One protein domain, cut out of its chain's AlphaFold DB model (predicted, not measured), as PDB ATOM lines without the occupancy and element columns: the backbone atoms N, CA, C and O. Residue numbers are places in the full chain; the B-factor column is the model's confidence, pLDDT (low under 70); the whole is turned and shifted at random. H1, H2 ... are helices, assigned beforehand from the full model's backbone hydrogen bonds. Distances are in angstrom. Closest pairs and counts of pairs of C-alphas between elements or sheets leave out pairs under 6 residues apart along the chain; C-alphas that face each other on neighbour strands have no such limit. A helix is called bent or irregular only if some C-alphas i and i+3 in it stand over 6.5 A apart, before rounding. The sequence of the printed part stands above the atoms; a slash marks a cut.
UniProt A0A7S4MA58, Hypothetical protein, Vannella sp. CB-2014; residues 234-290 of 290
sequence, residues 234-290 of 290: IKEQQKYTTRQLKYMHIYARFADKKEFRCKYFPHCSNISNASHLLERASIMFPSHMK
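This is residues 234 to 290 of the 290 residues of the protein "Hypothetical protein" of Vannella sp. CB-2014 (UniProt A0A7S4MA58). Two helices, H2 and H4, form a loose V, meeting where H2 ends and H4 begins; short H1 is by the open side, and H3 folds back after H2. The 57 printed residues hold four named helices, H1 to H4 in order, and no named strand: all helix. The whole is compact, radius of gyration of the C-alphas 11.2 A, yet elongated, spanning 35 by 21 by 18 A.

Find C-alpha 235 at (369.531, 84.176, 138.862), where H1 begins, residues 235 to 239, 8.1 A. Next come H2, residues 242 to 254, 18.6 A, and H3, residues 258 to 264, 10.2 A. H4, residues 274 to 284, 13.2 A, ends at C-alpha 284, (374.416, 80.883, 121.727); it is irregular, C-alphas 279 and 282 being 7.4 A apart.

Look at H2: with residues 248 to 253 alone it touches H4, closest C-alphas Ala 252 and Ala 274, 4.5 A, at a steep tilt of 38 degrees, opposite ways. H2 and H3 only just touch, only at the corner, with 3 pairs of C-alphas within 8 A, the closest Phe 254 and Phe 260, 6.9 A. H1 and H4 are near each other; H1 and H3 are apart. Every O i to N i+4 pair is within hydrogen-bond range in H2 and H3, against 5 of 7 in H4 and 0 of 1 in H1, where 2 of 2 O i to N i+3 pairs are.

The C-alphas farthest apart, Glu 259 and Lys 290, are 35.7 A apart. The printed part has no cut and no long link. Look for pLDDT under 70 at residue 234 and residues 266 to 290.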
ATOM      1  N   ILE A 234     372.918  87.259 139.711       66.25
ATOM      2  CA  ILE A 234     371.992  87.146 138.565       66.25
ATOM      3  C   ILE A 234     371.452  85.710 138.514       66.25
ATOM      4  O   ILE A 234     372.212  84.774 138.274       66.25
ATOM      5  N   LYS A 235     370.153  85.516 138.782       72.19
ATOM      6  CA  LYS A 235     369.531  84.176 138.862       72.19
ATOM      7  C   LYS A 235     369.676  83.399 137.552       72.19
ATOM      8  O   LYS A 235     369.848  82.185 137.562       72.19
ATOM      9  N   GLU A 236     369.664  84.110 136.433       72.56
ATOM     10  CA  GLU A 236     369.774  83.586 135.077       72.56
ATOM     11  C   GLU A 236     371.110  82.871 134.841       72.56
ATOM     12  O   GLU A 236     371.153  81.923 134.064       72.56
ATOM     13  N   GLN A 237     372.177  83.255 135.553       71.50
ATOM     14  CA  GLN A 237     373.495  82.627 135.413       71.50
ATOM     15  C   GLN A 237     373.503  81.160 135.856       71.50
ATOM     16  O   GLN A 237     374.307  80.385 135.354       71.50
ATOM     17  N   GLN A 238     372.577  80.746 136.728       74.81
ATOM     18  CA  GLN A 238     372.454  79.351 137.174       74.81
ATOM     19  C   GLN A 238     372.058  78.382 136.047       74.81
ATOM     20  O   GLN A 238     372.115  77.172 136.243       74.81
ATOM     21  N   LYS A 239     371.639  78.898 134.883       77.25
ATOM     22  CA  LYS A 239     371.241  78.101 133.712       77.25
ATOM     23  C   LYS A 239     372.416  77.683 132.829       77.25
ATOM     24  O   LYS A 239     372.209  76.929 131.886       77.25
ATOM     25  N   TYR A 240     373.613  78.198 133.095       78.06
ATOM     26  CA  TYR A 240     374.774  78.029 132.229       78.06
ATOM     27  C   TYR A 240     375.891  77.294 132.959       78.06
ATOM     28  O   TYR A 240     376.075  77.457 134.165       78.06
ATOM     29  N   THR A 241     376.669  76.511 132.215       83.12
ATOM     30  CA  THR A 241     377.871  75.865 132.745       83.12
ATOM     31  C   THR A 241     378.962  76.900 133.005       83.12
ATOM     32  O   THR A 241     378.975  77.996 132.430       83.12
ATOM     33  N   THR A 242     379.949  76.552 133.830       83.56
ATOM     34  CA  THR A 242     381.027  77.495 134.130       83.56
ATOM     35  C   THR A 242     381.832  77.895 132.895       83.56
ATOM     36  O   THR A 242     382.210  79.058 132.756       83.56
ATOM     37  N   ARG A 243     382.037  76.969 131.952       86.19
ATOM     38  CA  ARG A 243     382.712  77.258 130.677       86.19
ATOM     39  C   ARG A 243     381.922  78.263 129.834       86.19
ATOM     40  O   ARG A 243     382.508  79.192 129.281       86.19
ATOM     41  N   GLN A 244     380.594  78.142 129.799       84.44
ATOM     42  CA  GLN A 244     379.722  79.100 129.109       84.44
ATOM     43  C   GLN A 244     379.783  80.488 129.763       84.44
ATOM     44  O   GLN A 244     379.866  81.504 129.074       84.44
ATOM     45  N   LEU A 245     379.818  80.555 131.096       81.81
ATOM     46  CA  LEU A 245     379.970  81.823 131.819       81.81
ATOM     47  C   LEU A 245     381.347  82.450 131.635       81.81
ATOM     48  O   LEU A 245     381.438  83.667 131.465       81.81
ATOM     49  N   LYS A 246     382.405  81.638 131.604       86.56
ATOM     50  CA  LYS A 246     383.748  82.074 131.217       86.56
ATOM     51  C   LYS A 246     383.740  82.707 129.835       86.56
ATOM     52  O   LYS A 246     384.188  83.846 129.693       86.56
ATOM     53  N   TYR A 247     383.172  82.008 128.857       84.50
ATOM     54  CA  TYR A 247     383.033  82.501 127.493       84.50
ATOM     55  C   TYR A 247     382.302  83.848 127.456       84.50
ATOM     56  O   TYR A 247     382.833  84.827 126.930       84.50
ATOM     57  N   MET A 248     381.130  83.943 128.096       79.31
ATOM     58  CA  MET A 248     380.346  85.182 128.138       79.31
ATOM     59  C   MET A 248     381.088  86.337 128.813       79.31
ATOM     60  O   MET A 248     381.082  87.466 128.319       79.31
ATOM     61  N   HIS A 249     381.747  86.067 129.941       80.19
ATOM     62  CA  HIS A 249     382.481  87.082 130.687       80.19
ATOM     63  C   HIS A 249     383.673  87.623 129.891       80.19
ATOM     64  O   HIS A 249     383.941  88.827 129.915       80.19
ATOM     65  N   ILE A 250     384.377  86.746 129.172       83.62
ATOM     66  CA  ILE A 250     385.505  87.144 128.332       83.62
ATOM     67  C   ILE A 250     385.007  87.906 127.103       83.62
ATOM     68  O   ILE A 250     385.535  88.985 126.835       83.62
ATOM     69  N   TYR A 251     383.936  87.456 126.440       80.00
ATOM     70  CA  TYR A 251     383.321  88.226 125.353       80.00
ATOM     71  C   TYR A 251     382.956  89.643 125.795       80.00
ATOM     72  O   TYR A 251     383.363  90.618 125.169       80.00
ATOM     73  N   ALA A 252     382.230  89.771 126.911       76.56
ATOM     74  CA  ALA A 252     381.768  91.055 127.435       76.56
ATOM     75  C   ALA A 252     382.915  92.045 127.687       76.56
ATOM     76  O   ALA A 252     382.711  93.257 127.663       76.56
ATOM     77  N   ARG A 253     384.124  91.535 127.941       76.81
ATOM     78  CA  ARG A 253     385.315  92.342 128.194       76.81
ATOM     79  C   ARG A 253     386.007  92.843 126.923       76.81
ATOM     80  O   ARG A 253     386.766  93.803 127.010       76.81
ATOM     81  N   PHE A 254     385.763  92.203 125.787       76.25
ATOM     82  CA  PHE A 254     386.433  92.492 124.518       76.25
ATOM     83  C   PHE A 254     385.463  92.662 123.355       76.25
ATOM     84  O   PHE A 254     385.848  92.532 122.193       76.25
ATOM     85  N   ALA A 255     384.199  92.948 123.658       70.50
ATOM     86  CA  ALA A 255     383.166  93.134 122.654       70.50
ATOM     87  C   ALA A 255     383.501  94.280 121.675       70.50
ATOM     88  O   ALA A 255     382.973  94.326 120.573       70.50
ATOM     89  N   ASP A 256     384.397  95.190 122.045       73.88
ATOM     90  CA  ASP A 256     384.906  96.291 121.228       73.88
ATOM     91  C   ASP A 256     386.107  95.902 120.339       73.88
ATOM     92  O   ASP A 256     386.328  96.506 119.288       73.88
ATOM     93  N   LYS A 257     386.860  94.853 120.690       80.50
ATOM     94  CA  LYS A 257     388.063  94.433 119.954       80.50
ATOM     95  C   LYS A 257     387.714  93.488 118.808       80.50
ATOM     96  O   LYS A 257     387.605  92.277 118.995       80.50
ATOM     97  N   LYS A 258     387.558  94.038 117.597       77.75
ATOM     98  CA  LYS A 258     387.160  93.286 116.388       77.75
ATOM     99  C   LYS A 258     388.012  92.033 116.148       77.75
ATOM    100  O   LYS A 258     387.437  90.967 115.986       77.75
ATOM    101  N   GLU A 259     389.338  92.137 116.188       78.56
ATOM    102  CA  GLU A 259     390.242  90.995 115.958       78.56
ATOM    103  C   GLU A 259     390.036  89.869 116.981       78.56
ATOM    104  O   GLU A 259     389.907  88.703 116.611       78.56
ATOM    105  N   PHE A 260     389.916  90.218 118.264       76.44
ATOM    106  CA  PHE A 260     389.680  89.254 119.339       76.44
ATOM    107  C   PHE A 260     388.312  88.571 119.200       76.44
ATOM    108  O   PHE A 260     388.208  87.352 119.345       76.44
ATOM    109  N   ARG A 261     387.268  89.338 118.853       77.38
ATOM    110  CA  ARG A 261     385.943  88.785 118.546       77.38
ATOM    111  C   ARG A 261     385.979  87.848 117.348       77.38
ATOM    112  O   ARG A 261     385.442  86.755 117.435       77.38
ATOM    113  N   CYS A 262     386.612  88.247 116.248       77.31
ATOM    114  CA  CYS A 262     386.695  87.415 115.051       77.31
ATOM    115  C   CYS A 262     387.427  86.094 115.323       77.31
ATOM    116  O   CYS A 262     387.004  85.064 114.809       77.31
ATOM    117  N   LYS A 263     388.477  86.114 116.157       80.69
ATOM    118  CA  LYS A 263     389.253  84.916 116.499       80.69
ATOM    119  C   LYS A 263     388.496  83.954 117.419       80.69
ATOM    120  O   LYS A 263     388.418  82.769 117.127       80.69
ATOM    121  N   TYR A 264     387.961  84.450 118.534       76.88
ATOM    122  CA  TYR A 264     387.446  83.596 119.616       76.88
ATOM    123  C   TYR A 264     385.916  83.527 119.685       76.88
ATOM    124  O   TYR A 264     385.347  82.663 120.353       76.88
ATOM    125  N   PHE A 265     385.235  84.441 118.997       75.94
ATOM    126  CA  PHE A 265     383.785  84.610 119.036       75.94
ATOM    127  C   PHE A 265     383.190  84.834 117.634       75.94
ATOM    128  O   PHE A 265     382.371  85.743 117.458       75.94
ATOM    129  N   PRO A 266     383.563  84.031 116.616       69.56
ATOM    130  CA  PRO A 266     383.152  84.273 115.230       69.56
ATOM    131  C   PRO A 266     381.624  84.261 115.054       69.56
ATOM    132  O   PRO A 266     381.084  84.993 114.227       69.56
ATOM    133  N   HIS A 267     380.909  83.504 115.891       69.12
ATOM    134  CA  HIS A 267     379.445  83.410 115.886       69.12
ATOM    135  C   HIS A 267     378.733  84.625 116.511       69.12
ATOM    136  O   HIS A 267     377.509  84.721 116.460       69.12
ATOM    137  N   CYS A 268     379.480  85.569 117.094       68.69
ATOM    138  CA  CYS A 268     378.948  86.750 117.780       68.69
ATOM    139  C   CYS A 268     379.013  88.026 116.926       68.69
ATOM    140  O   CYS A 268     378.906  89.128 117.461       68.69
ATOM    141  N   SER A 269     379.203  87.907 115.610       64.44
ATOM    142  CA  SER A 269     379.421  89.034 114.688       64.44
ATOM    143  C   SER A 269     378.352  90.137 114.763       64.44
ATOM    144  O   SER A 269     378.673  91.306 114.561       64.44
ATOM    145  N   ASN A 270     377.117  89.784 115.134       65.44
ATOM    146  CA  ASN A 270     375.981  90.705 115.267       65.44
ATOM    147  C   ASN A 270     375.715  91.187 116.705       65.44
ATOM    148  O   ASN A 270     374.688  91.821 116.953       65.44
ATOM    149  N   ILE A 271     376.589  90.870 117.665       66.38
ATOM    150  CA  ILE A 271     376.392  91.221 119.075       66.38
ATOM    151  C   ILE A 271     377.133  92.519 119.382       66.38
ATOM    152  O   ILE A 271     378.366  92.573 119.422       66.38
ATOM    153  N   SER A 272     376.358  93.577 119.605       62.44
ATOM    154  CA  SER A 272     376.870  94.947 119.724       62.44
ATOM    155  C   SER A 272     377.530  95.243 121.073       62.44
ATOM    156  O   SER A 272     378.440  96.066 121.140       62.44
ATOM    157  N   ASN A 273     377.091  94.583 122.149       61.78
ATOM    158  CA  ASN A 273     377.586  94.811 123.507       61.78
ATOM    159  C   ASN A 273     377.292  93.620 124.445       61.78
ATOM    160  O   ASN A 273     376.647  92.642 124.066       61.78
ATOM    161  N   ALA A 274     377.774  93.705 125.688       56.19
ATOM    162  CA  ALA A 274     377.620  92.663 126.704       56.19
ATOM    163  C   ALA A 274     376.159  92.393 127.122       56.19
ATOM    164  O   ALA A 274     375.832  91.253 127.443       56.19
ATOM    165  N   SER A 275     375.280  93.401 127.108       61.06
ATOM    166  CA  SER A 275     373.854  93.220 127.422       61.06
ATOM    167  C   SER A 275     373.156  92.406 126.334       61.06
ATOM    168  O   SER A 275     372.451  91.447 126.633       61.06
ATOM    169  N   HIS A 276     373.459  92.707 125.068       66.12
ATOM    170  CA  HIS A 276     372.951  91.964 123.914       66.12
ATOM    171  C   HIS A 276     373.458  90.511 123.883       66.12
ATOM    172  O   HIS A 276     372.728  89.612 123.473       66.12
ATOM    173  N   LEU A 277     374.678  90.257 124.378       66.38
ATOM    174  CA  LEU A 277     375.201  88.900 124.570       66.38
ATOM    175  C   LEU A 277     374.369  88.109 125.585       66.38
ATOM    176  O   LEU A 277     374.020  86.964 125.325       66.38
ATOM    177  N   LEU A 278     374.050  88.714 126.733       63.16
ATOM    178  CA  LEU A 278     373.257  88.068 127.782       63.16
ATOM    179  C   LEU A 278     371.822  87.792 127.312       63.16
ATOM    180  O   LEU A 278     371.298  86.713 127.572       63.16
ATOM    181  N   GLU A 279     371.219  88.716 126.561       66.50
ATOM    182  CA  GLU A 279     369.899  88.526 125.940       66.50
ATOM    183  C   GLU A 279     369.886  87.388 124.910       66.50
ATOM    184  O   GLU A 279     368.880  86.700 124.753       66.50
ATOM    185  N   ARG A 280     371.008  87.170 124.212       67.06
ATOM    186  CA  ARG A 280     371.158  86.110 123.202       67.06
ATOM    187  C   ARG A 280     371.857  84.856 123.715       67.06
ATOM    188  O   ARG A 280     372.041  83.917 122.943       67.06
ATOM    189  N   ALA A 281     372.192  84.788 125.001       65.81
ATOM    190  CA  ALA A 281     372.914  83.660 125.579       65.81
ATOM    191  C   ALA A 281     372.152  82.333 125.419       65.81
ATOM    192  O   ALA A 281     372.777  81.294 125.241       65.81
ATOM    193  N   SER A 282     370.815  82.360 125.409       63.00
ATOM    194  CA  SER A 282     369.965  81.191 125.122       63.00
ATOM    195  C   SER A 282     370.029  80.702 123.669       63.00
ATOM    196  O   SER A 282     369.737  79.541 123.409       63.00
ATOM    197  N   ILE A 283     370.401  81.570 122.723       63.44
ATOM    198  CA  ILE A 283     370.602  81.225 121.307       63.44
ATOM    199  C   ILE A 283     372.026  80.699 121.097       63.44
ATOM    200  O   ILE A 283     372.244  79.797 120.297       63.44
ATOM    201  N   MET A 284     373.000  81.262 121.817       61.25
ATOM    202  CA  MET A 284     374.416  80.883 121.727       61.25
ATOM    203  C   MET A 284     374.743  79.583 122.450       61.25
ATOM    204  O   MET A 284     375.614  78.831 122.025       61.25
ATOM    205  N   PHE A 285     374.031  79.332 123.541       68.56
ATOM    206  CA  PHE A 285     374.040  78.073 124.257       68.56
ATOM    207  C   PHE A 285     372.611  77.555 124.229       68.56
ATOM    208  O   PHE A 285     371.899  77.706 125.228       68.56
ATOM    209  N   PRO A 286     372.155  77.014 123.080       56.34
ATOM    210  CA  PRO A 286     370.876  76.343 123.049       56.34
ATOM    211  C   PRO A 286     370.928  75.307 124.159       56.34
ATOM    212  O   PRO A 286     371.808  74.444 124.180       56.34
ATOM    213  N   SER A 287     370.026  75.427 125.126       55.78
ATOM    214  CA  SER A 287     369.753  74.329 126.030       55.78
ATOM    215  C   SER A 287     369.198  73.223 125.145       55.78
ATOM    216  O   SER A 287     367.998  73.207 124.858       55.78
ATOM    217  N   HIS A 288     370.072  72.349 124.637       42.47
ATOM    218  CA  HIS A 288     369.625  71.043 124.203       42.47
ATOM    219  C   HIS A 288     368.808  70.480 125.364       42.47
ATOM    220  O   HIS A 288     369.143  70.684 126.533       42.47
ATOM    221  N   MET A 289     367.646  69.963 124.988       38.62
ATOM    222  CA  MET A 289     366.556  69.528 125.842       38.62
ATOM    223  C   MET A 289     367.043  68.825 127.113       38.62
ATOM    224  O   MET A 289     368.074  68.159 127.101       38.62
ATOM    225  N   LYS A 290     366.268  69.009 128.188       33.38
ATOM    226  CA  LYS A 290     366.336  68.184 129.399       33.38
ATOM    227  C   LYS A 290     366.535  66.708 129.079       33.38
ATOM    228  O   LYS A 290     365.877  66.248 128.119       33.38
TER     229      LYS A 290